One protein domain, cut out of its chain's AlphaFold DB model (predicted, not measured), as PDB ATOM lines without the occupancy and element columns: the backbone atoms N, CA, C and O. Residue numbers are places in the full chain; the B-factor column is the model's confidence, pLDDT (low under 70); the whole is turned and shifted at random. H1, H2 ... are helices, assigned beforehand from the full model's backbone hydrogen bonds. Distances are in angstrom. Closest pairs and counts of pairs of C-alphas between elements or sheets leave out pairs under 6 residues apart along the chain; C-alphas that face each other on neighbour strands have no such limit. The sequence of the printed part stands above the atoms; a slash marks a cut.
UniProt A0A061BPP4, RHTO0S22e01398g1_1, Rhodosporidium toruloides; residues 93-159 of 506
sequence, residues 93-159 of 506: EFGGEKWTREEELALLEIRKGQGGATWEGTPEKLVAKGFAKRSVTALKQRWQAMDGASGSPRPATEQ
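What this domain is: This is residues 93 to 159 of the 506 residues of the protein "RHTO0S22e01398g1_1" of Rhodosporidium toruloides (UniProt A0A061BPP4). Three short helices at steep angles to one another, their centres making a triangle, form a small knot: H2 packs across the long helix H1 and meets H3 near the first residues of both, while H3 runs about perpendicular to H1. Loops and two unnamed ends make up the rest, and the last stretch, residues 147 to 159, loops out beyond H3 and turns back towards H1. The printed part has 67 residues, with three named helices in the order H1, H2, H3 and no named strand. The class is all helix, though the helices hold 30 of the 67 residues, under half. The whole is compact, with a radius of gyration of the C-alphas of 11.1 A and spans of 30 by 25 by 19 A.

Where its parts are: Begin with the longest helix, H1, residues 101 to 112: find C-alpha 101 at (-14.402, -6.232, 39.397) and go 16.1 A to C-alpha 112 at (-27.840, -6.670, 48.334). Next look at H2, residues 122 to 128, which is 9.8 A from first to last C-alpha. Then find H3, residues 136 to 146, which runs 15.4 A and ends at C-alpha 146 at (-24.760, -3.971, 36.091).

How they stand to each other: Start at H1 and look for Ala 106, whose C-alpha is 6.7 A from that of Leu 126, the closest pair of H1 and H2. These two helices touch, at a steep tilt of 61 degrees, and run opposite ways. From H2 go to H3, which it touches: the closest C-alphas are those of Pro 123 and Val 136, 6.6 A apart. The lines of H2 and H3 are about perpendicular, at 84 degrees. H1 and H3 are close but not clearly touching, the closest C-alphas being those of Leu 107 and Leu 139, 7.9 A apart. Their lines are about perpendicular too, at 83 degrees. In the backbones of H1, H2 and H3, every O i to N i+4 pair is within hydrogen-bond range.

The domain as a whole: The two C-alphas farthest apart are those of Glu 93 and Gly 151, 32.8 A. The printed part has no cut. Between H1 and H2 you pass a short link of 9 residues, and between H2 and H3 a short link of 7. After H3, residues 147 to 159 hold no named element, and their C-alphas lie 9 to 16 A from the mean of all C-alphas. The mean pLDDT of the printed part is 78.7; look for values under 70 in residues 93 to 97, 114 to 116 and 147 to 159, where the confidence of the model is low.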
ATOM      1  N   GLU A  93     -11.569  14.344  37.872       47.06
ATOM      2  CA  GLU A  93     -12.493  14.829  38.908       47.06
ATOM      3  C   GLU A  93     -13.795  14.008  38.966       47.06
ATOM      4  O   GLU A  93     -14.377  13.821  40.029       47.06
ATOM      5  N   PHE A  94     -14.201  13.423  37.833       46.94
ATOM      6  CA  PHE A  94     -15.370  12.541  37.717       46.94
ATOM      7  C   PHE A  94     -15.026  11.042  37.801       46.94
ATOM      8  O   PHE A  94     -15.791  10.197  37.344       46.94
ATOM      9  N   GLY A  95     -13.876  10.696  38.390       48.47
ATOM     10  CA  GLY A  95     -13.479   9.303  38.607       48.47
ATOM     11  C   GLY A  95     -13.116   8.563  37.317       48.47
ATOM     12  O   GLY A  95     -13.671   7.503  37.043       48.47
ATOM     13  N   GLY A  96     -12.156   9.089  36.548       51.28
ATOM     14  CA  GLY A  96     -11.611   8.443  35.339       51.28
ATOM     15  C   GLY A  96     -10.854   7.123  35.574       51.28
ATOM     16  O   GLY A  96     -10.339   6.530  34.627       51.28
ATOM     17  N   GLU A  97     -10.783   6.659  36.818       69.94
ATOM     18  CA  GLU A  97     -10.320   5.327  37.193       69.94
ATOM     19  C   GLU A  97     -11.347   4.276  36.746       69.94
ATOM     20  O   GLU A  97     -12.537   4.383  37.056       69.94
ATOM     21  N   LYS A  98     -10.910   3.271  35.979       82.44
ATOM     22  CA  LYS A  98     -11.792   2.198  35.490       82.44
ATOM     23  C   LYS A  98     -12.413   1.468  36.686       82.44
ATOM     24  O   LYS A  98     -11.714   1.213  37.659       82.44
ATOM     25  N   TRP A  99     -13.695   1.120  36.597       85.00
ATOM     26  CA  TRP A  99     -14.333   0.256  37.592       85.00
ATOM     27  C   TRP A  99     -13.612  -1.089  37.641       85.00
ATOM     28  O   TRP A  99     -13.409  -1.710  36.591       85.00
ATOM     29  N   THR A 100     -13.205  -1.515  38.836       88.12
ATOM     30  CA  THR A 100     -12.621  -2.846  39.036       88.12
ATOM     31  C   THR A 100     -13.720  -3.868  39.326       88.12
ATOM     32  O   THR A 100     -14.835  -3.515  39.723       88.12
ATOM     33  N   ARG A 101     -13.430  -5.159  39.123       84.56
ATOM     34  CA  ARG A 101     -14.402  -6.232  39.397       84.56
ATOM     35  C   ARG A 101     -14.722  -6.299  40.891       84.56
ATOM     36  O   ARG A 101     -15.855  -6.561  41.275       84.56
ATOM     37  N   GLU A 102     -13.726  -6.023  41.716       89.81
ATOM     38  CA  GLU A 102     -13.775  -6.020  43.171       89.81
ATOM     39  C   GLU A 102     -14.626  -4.846  43.678       89.81
ATOM     40  O   GLU A 102     -15.471  -5.026  44.551       89.81
ATOM     41  N   GLU A 103     -14.476  -3.665  43.066       91.62
ATOM     42  CA  GLU A 103     -15.286  -2.476  43.349       91.62
ATOM     43  C   GLU A 103     -16.766  -2.691  42.974       91.62
ATOM     44  O   GLU A 103     -17.674  -2.301  43.714       91.62
ATOM     45  N   GLU A 104     -17.024  -3.369  41.852       90.75
ATOM     46  CA  GLU A 104     -18.372  -3.775  41.440       90.75
ATOM     47  C   GLU A 104     -18.984  -4.805  42.388       90.75
ATOM     48  O   GLU A 104     -20.115  -4.619  42.833       90.75
ATOM     49  N   LEU A 105     -18.244  -5.853  42.757       89.31
ATOM     50  CA  LEU A 105     -18.697  -6.848  43.733       89.31
ATOM     51  C   LEU A 105     -18.994  -6.204  45.094       89.31
ATOM     52  O   LEU A 105     -20.026  -6.501  45.693       89.31
ATOM     53  N   ALA A 106     -18.168  -5.258  45.547       91.56
ATOM     54  CA  ALA A 106     -18.421  -4.500  46.767       91.56
ATOM     55  C   ALA A 106     -19.701  -3.651  46.675       91.56
ATOM     56  O   ALA A 106     -20.492  -3.637  47.621       91.56
ATOM     57  N   LEU A 107     -19.947  -2.989  45.537       90.88
ATOM     58  CA  LEU A 107     -21.178  -2.237  45.270       90.88
ATOM     59  C   LEU A 107     -22.423  -3.147  45.247       90.88
ATOM     60  O   LEU A 107     -23.456  -2.789  45.821       90.88
ATOM     61  N   LEU A 108     -22.315  -4.330  44.633       88.44
ATOM     62  CA  LEU A 108     -23.348  -5.372  44.633       88.44
ATOM     63  C   LEU A 108     -23.660  -5.845  46.055       88.44
ATOM     64  O   LEU A 108     -24.825  -5.879  46.452       88.44
ATOM     65  N   GLU A 109     -22.635  -6.137  46.850       89.94
ATOM     66  CA  GLU A 109     -22.782  -6.603  48.226       89.94
ATOM     67  C   GLU A 109     -23.394  -5.529  49.143       89.94
ATOM     68  O   GLU A 109     -24.313  -5.831  49.901       89.94
ATOM     69  N   ILE A 110     -22.976  -4.258  49.030       90.06
ATOM     70  CA  ILE A 110     -23.542  -3.143  49.820       90.06
ATOM     71  C   ILE A 110     -25.044  -2.967  49.543       90.06
ATOM     72  O   ILE A 110     -25.818  -2.704  50.463       90.06
ATOM     73  N   ARG A 111     -25.474  -3.110  48.284       87.19
ATOM     74  CA  ARG A 111     -26.884  -2.943  47.889       87.19
ATOM     75  C   ARG A 111     -27.731  -4.197  48.125       87.19
ATOM     76  O   ARG A 111     -28.912  -4.056  48.421       87.19
ATOM     77  N   LYS A 112     -27.152  -5.400  48.040       83.25
ATOM     78  CA  LYS A 112     -27.840  -6.670  48.334       83.25
ATOM     79  C   LYS A 112     -27.957  -6.933  49.839       83.25
ATOM     80  O   LYS A 112     -28.989  -7.415  50.290       83.25
ATOM     81  N   GLY A 113     -26.927  -6.591  50.617       75.00
ATOM     82  CA  GLY A 113     -26.888  -6.771  52.072       75.00
ATOM     83  C   GLY A 113     -27.728  -5.763  52.862       75.00
ATOM     84  O   GLY A 113     -27.953  -5.956  54.053       75.00
ATOM     85  N   GLN A 114     -28.214  -4.692  52.226       65.12
ATOM     86  CA  GLN A 114     -29.075  -3.693  52.856       65.12
ATOM     87  C   GLN A 114     -30.281  -3.377  51.969       65.12
ATOM     88  O   GLN A 114     -30.204  -2.515  51.093       65.12
ATOM     89  N   GLY A 115     -31.428  -3.994  52.284       57.81
ATOM     90  CA  GLY A 115     -32.745  -3.764  51.659       57.81
ATOM     91  C   GLY A 115     -33.356  -2.370  51.891       57.81
ATOM     92  O   GLY A 115     -34.566  -2.231  52.001       57.81
ATOM     93  N   GLY A 116     -32.514  -1.342  51.998       63.16
ATOM     94  CA  GLY A 116     -32.867   0.050  52.264       63.16
ATOM     95  C   GLY A 116     -31.681   1.022  52.196       63.16
ATOM     96  O   GLY A 116     -31.818   2.163  52.627       63.16
ATOM     97  N   ALA A 117     -30.504   0.617  51.687       72.94
ATOM     98  CA  ALA A 117     -29.358   1.523  51.587       72.94
ATOM     99  C   ALA A 117     -29.644   2.690  50.625       72.94
ATOM    100  O   ALA A 117     -29.701   2.509  49.402       72.94
ATOM    101  N   THR A 118     -29.781   3.894  51.187       85.69
ATOM    102  CA  THR A 118     -29.853   5.141  50.424       85.69
ATOM    103  C   THR A 118     -28.561   5.357  49.643       85.69
ATOM    104  O   THR A 118     -27.460   5.034  50.098       85.69
ATOM    105  N   TRP A 119     -28.697   5.927  48.445       90.25
ATOM    106  CA  TRP A 119     -27.571   6.145  47.536       90.25
ATOM    107  C   TRP A 119     -26.490   7.089  48.096       90.25
ATOM    108  O   TRP A 119     -25.347   7.053  47.643       90.25
ATOM    109  N   GLU A 120     -26.841   7.902  49.088       91.62
ATOM    110  CA  GLU A 120     -25.958   8.865  49.753       91.62
ATOM    111  C   GLU A 120     -24.940   8.189  50.680       91.62
ATOM    112  O   GLU A 120     -23.790   8.611  50.707       91.62
ATOM    113  N   GLY A 121     -25.310   7.087  51.346       92.50
ATOM    114  CA  GLY A 121     -24.401   6.319  52.212       92.50
ATOM    115  C   GLY A 121     -23.581   5.240  51.487       92.50
ATOM    116  O   GLY A 121     -22.693   4.632  52.085       92.50
ATOM    117  N   THR A 122     -23.860   4.954  50.210       92.69
ATOM    118  CA  THR A 122     -23.077   3.982  49.413       92.69
ATOM    119  C   THR A 122     -21.601   4.367  49.216       92.69
ATOM    120  O   THR A 122     -20.769   3.482  49.410       92.69
ATOM    121  N   PRO A 123     -21.231   5.624  48.877       94.12
ATOM    122  CA  PRO A 123     -19.832   6.049  48.769       94.12
ATOM    123  C   PRO A 123     -19.000   5.741  50.017       94.12
ATOM    124  O   PRO A 123     -17.878   5.264  49.911       94.12
ATOM    125  N   GLU A 124     -19.552   5.998  51.200       93.94
ATOM    126  CA  GLU A 124     -18.852   5.833  52.478       93.94
ATOM    127  C   GLU A 124     -18.652   4.357  52.820       93.94
ATOM    128  O   GLU A 124     -17.578   3.969  53.267       93.94
ATOM    129  N   LYS A 125     -19.640   3.509  52.512       93.12
ATOM    130  CA  LYS A 125     -19.531   2.048  52.653       93.12
ATOM    131  C   LYS A 125     -18.546   1.435  51.657       93.12
ATOM    132  O   LYS A 125     -17.883   0.460  51.991       93.12
ATOM    133  N   LEU A 126     -18.427   2.007  50.456       93.06
ATOM    134  CA  LEU A 126     -17.429   1.600  49.464       93.06
ATOM    135  C   LEU A 126     -16.007   1.936  49.959       93.06
ATOM    136  O   LEU A 126     -15.122   1.086  49.915       93.06
ATOM    137  N   VAL A 127     -15.819   3.134  50.530       93.50
ATOM    138  CA  VAL A 127     -14.556   3.560  51.165       93.50
ATOM    139  C   VAL A 127     -14.226   2.730  52.406       93.50
ATOM    140  O   VAL A 127     -13.079   2.335  52.583       93.50
ATOM    141  N   ALA A 128     -15.217   2.387  53.235       93.38
ATOM    142  CA  ALA A 128     -15.031   1.508  54.393       93.38
ATOM    143  C   ALA A 128     -14.573   0.085  54.011       93.38
ATOM    144  O   ALA A 128     -14.001  -0.617  54.840       93.38
ATOM    145  N   LYS A 129     -14.786  -0.329  52.754       92.50
ATOM    146  CA  LYS A 129     -14.250  -1.570  52.171       92.50
ATOM    147  C   LYS A 129     -12.885  -1.408  51.485       92.50
ATOM    148  O   LYS A 129     -12.398  -2.362  50.891       92.50
ATOM    149  N   GLY A 130     -12.268  -0.228  51.563       93.94
ATOM    150  CA  GLY A 130     -10.944   0.057  51.001       93.94
ATOM    151  C   GLY A 130     -10.933   0.536  49.543       93.94
ATOM    152  O   GLY A 130      -9.856   0.667  48.970       93.94
ATOM    153  N   PHE A 131     -12.091   0.818  48.935       93.50
ATOM    154  CA  PHE A 131     -12.174   1.296  47.547       93.50
ATOM    155  C   PHE A 131     -12.177   2.829  47.442       93.50
ATOM    156  O   PHE A 131     -12.497   3.548  48.390       93.50
ATOM    157  N   ALA A 132     -11.850   3.348  46.255       89.81
ATOM    158  CA  ALA A 132     -11.840   4.782  45.978       89.81
ATOM    159  C   ALA A 132     -13.236   5.420  46.144       89.81
ATOM    160  O   ALA A 132     -14.254   4.857  45.743       89.81
ATOM    161  N   LYS A 133     -13.310   6.640  46.698       92.31
ATOM    162  CA  LYS A 133     -14.595   7.334  46.902       92.31
ATOM    163  C   LYS A 133     -15.213   7.757  45.562       92.31
ATOM    164  O   LYS A 133     -14.845   8.783  44.996       92.31
ATOM    165  N   ARG A 134     -16.198   6.999  45.076       92.19
ATOM    166  CA  ARG A 134     -17.003   7.353  43.893       92.19
ATOM    167  C   ARG A 134     -18.147   8.305  44.243       92.19
ATOM    168  O   ARG A 134     -18.687   8.278  45.348       92.19
ATOM    169  N   SER A 135     -18.559   9.127  43.278       92.75
ATOM    170  CA  SER A 135     -19.740   9.980  43.429       92.75
ATOM    171  C   SER A 135     -21.031   9.155  43.435       92.75
ATOM    172  O   SER A 135     -21.141   8.111  42.786       92.75
ATOM    173  N   VAL A 136     -22.056   9.666  44.125       92.25
ATOM    174  CA  VAL A 136     -23.405   9.073  44.169       92.25
ATOM    175  C   VAL A 136     -23.980   8.860  42.760       92.25
ATOM    176  O   VAL A 136     -24.655   7.865  42.499       92.25
ATOM    177  N   THR A 137     -23.692   9.773  41.829       89.94
ATOM    178  CA  THR A 137     -24.108   9.678  40.424       89.94
ATOM    179  C   THR A 137     -23.372   8.572  39.671       89.94
ATOM    180  O   THR A 137     -24.030   7.795  38.982       89.94
ATOM    181  N   ALA A 138     -22.054   8.428  39.850       89.62
ATOM    182  CA  ALA A 138     -21.281   7.345  39.240       89.62
ATOM    183  C   ALA A 138     -21.721   5.964  39.758       89.62
ATOM    184  O   ALA A 138     -21.862   5.032  38.971       89.62
ATOM    185  N   LEU A 139     -22.011   5.841  41.059       90.25
ATOM    186  CA  LEU A 139     -22.533   4.612  41.674       90.25
ATOM    187  C   LEU A 139     -23.914   4.232  41.114       90.25
ATOM    188  O   LEU A 139     -24.121   3.081  40.734       90.25
ATOM    189  N   LYS A 140     -24.837   5.200  40.989       88.25
ATOM    190  CA  LYS A 140     -26.151   4.998  40.346       88.25
ATOM    191  C   LYS A 140     -26.014   4.556  38.887       88.25
ATOM    192  O   LYS A 140     -26.670   3.602  38.476       88.25
ATOM    193  N   GLN A 141     -25.146   5.216  38.117       86.00
ATOM    194  CA  GLN A 141     -24.882   4.868  36.718       86.00
ATOM    195  C   GLN A 141     -24.253   3.476  36.584       86.00
ATOM    196  O   GLN A 141     -24.666   2.708  35.715       86.00
ATOM    197  N   ARG A 142     -23.292   3.110  37.449       87.12
ATOM    198  CA  ARG A 142     -22.691   1.770  37.408       87.12
ATOM    199  C   ARG A 142     -23.691   0.696  37.793       87.12
ATOM    200  O   ARG A 142     -23.749  -0.318  37.109       87.12
ATOM    201  N   TRP A 143     -24.520   0.943  38.805       85.25
ATOM    202  CA  TRP A 143     -25.615   0.045  39.159       85.25
ATOM    203  C   TRP A 143     -26.537  -0.215  37.972       85.25
ATOM    204  O   TRP A 143     -26.713  -1.362  37.590       85.25
ATOM    205  N   GLN A 144     -27.042   0.837  37.324       79.69
ATOM    206  CA  GLN A 144     -27.895   0.716  36.134       79.69
ATOM    207  C   GLN A 144     -27.210  -0.005  34.954       79.69
ATOM    208  O   GLN A 144     -27.896  -0.555  34.097       79.69
ATOM    209  N   ALA A 145     -25.874  -0.021  34.901       76.31
ATOM    210  CA  ALA A 145     -25.102  -0.773  33.910       76.31
ATOM    211  C   ALA A 145     -24.825  -2.244  34.305       76.31
ATOM    212  O   ALA A 145     -24.585  -3.069  33.425       76.31
ATOM    213  N   MET A 146     -24.847  -2.585  35.598       76.19
ATOM    214  CA  MET A 146     -24.760  -3.971  36.091       76.19
ATOM    215  C   MET A 146     -26.132  -4.661  36.124       76.19
ATOM    216  O   MET A 146     -26.234  -5.862  35.875       76.19
ATOM    217  N   ASP A 147     -27.184  -3.894  36.413       63.12
ATOM    218  CA  ASP A 147     -28.567  -4.344  36.583       63.12
ATOM    219  C   ASP A 147     -29.241  -4.572  35.215       63.12
ATOM    220  O   ASP A 147     -30.152  -3.866  34.784       63.12
ATOM    221  N   GLY A 148     -28.706  -5.554  34.481       53.84
ATOM    222  CA  GLY A 148     -29.196  -5.991  33.172       53.84
ATOM    223  C   GLY A 148     -30.564  -6.676  33.236       53.84
ATOM    224  O   GLY A 148     -31.288  -6.639  32.256       53.84
ATOM    225  N   ALA A 149     -30.930  -7.268  34.373       48.91
ATOM    226  CA  ALA A 149     -32.263  -7.805  34.642       48.91
ATOM    227  C   ALA A 149     -32.480  -7.892  36.162       48.91
ATOM    228  O   ALA A 149     -31.628  -8.410  36.888       48.91
ATOM    229  N   SER A 150     -33.646  -7.432  36.621       52.38
ATOM    230  CA  SER A 150     -33.989  -7.044  38.004       52.38
ATOM    231  C   SER A 150     -33.893  -8.114  39.110       52.38
ATOM    232  O   SER A 150     -34.245  -7.832  40.255       52.38
ATOM    233  N   GLY A 151     -33.445  -9.336  38.806       55.19
ATOM    234  CA  GLY A 151     -33.333 -10.444  39.766       55.19
ATOM    235  C   GLY A 151     -31.908 -10.796  40.212       55.19
ATOM    236  O   GLY A 151     -31.734 -11.397  41.271       55.19
ATOM    237  N   SER A 152     -30.876 -10.465  39.428       55.28
ATOM    238  CA  SER A 152     -29.491 -10.864  39.730       55.28
ATOM    239  C   SER A 152     -28.477  -9.954  39.022       55.28
ATOM    240  O   SER A 152     -27.972 -10.306  37.953       55.28
ATOM    241  N   PRO A 153     -28.172  -8.767  39.580       61.44
ATOM    242  CA  PRO A 153     -27.154  -7.895  39.011       61.44
ATOM    243  C   PRO A 153     -25.780  -8.581  39.099       61.44
ATOM    244  O   PRO A 153     -25.311  -8.932  40.184       61.44
ATOM    245  N   ARG A 154     -25.157  -8.806  37.937       63.03
ATOM    246  CA  ARG A 154     -23.828  -9.424  37.789       63.03
ATOM    247  C   ARG A 154     -22.762  -8.348  37.560       63.03
ATOM    248  O   ARG A 154     -23.082  -7.325  36.948       63.03
ATOM    249  N   PRO A 155     -21.500  -8.566  37.976       61.94
ATOM    250  CA  PRO A 155     -20.411  -7.671  37.599       61.94
ATOM    251  C   PRO A 155     -20.266  -7.641  36.070       61.94
ATOM    252  O   PRO A 155     -20.469  -8.645  35.383       61.94
ATOM    253  N   ALA A 156     -19.873  -6.497  35.514       57.69
ATOM    254  CA  ALA A 156     -19.784  -6.278  34.067       57.69
ATOM    255  C   ALA A 156     -18.716  -7.153  33.376       57.69
ATOM    256  O   ALA A 156     -18.660  -7.230  32.148       57.69
ATOM    257  N   THR A 157     -17.860  -7.817  34.156       54.97
ATOM    258  CA  THR A 157     -16.897  -8.824  33.693       54.97
ATOM    259  C   THR A 157     -17.515 -10.202  33.438       54.97
ATOM    260  O   THR A 157     -16.929 -10.966  32.681       54.97
ATOM    261  N   GLU A 158     -18.671 -10.511  34.037       56.97
ATOM    262  CA  GLU A 158     -19.408 -11.785  33.897       56.97
ATOM    263  C   GLU A 158     -20.653 -11.670  33.002       56.97
ATOM    264  O   GLU A 158     -21.394 -12.638  32.827       56.97
ATOM    265  N   GLN A 159     -20.907 -10.491  32.428       63.47
ATOM    266  CA  GLN A 159     -21.833 -10.376  31.305       63.47
ATOM    267  C   GLN A 159     -21.197 -11.068  30.096       63.47
ATOM    268  O   GLN A 159     -20.178 -10.594  29.583       63.47
TER     269      GLN A 159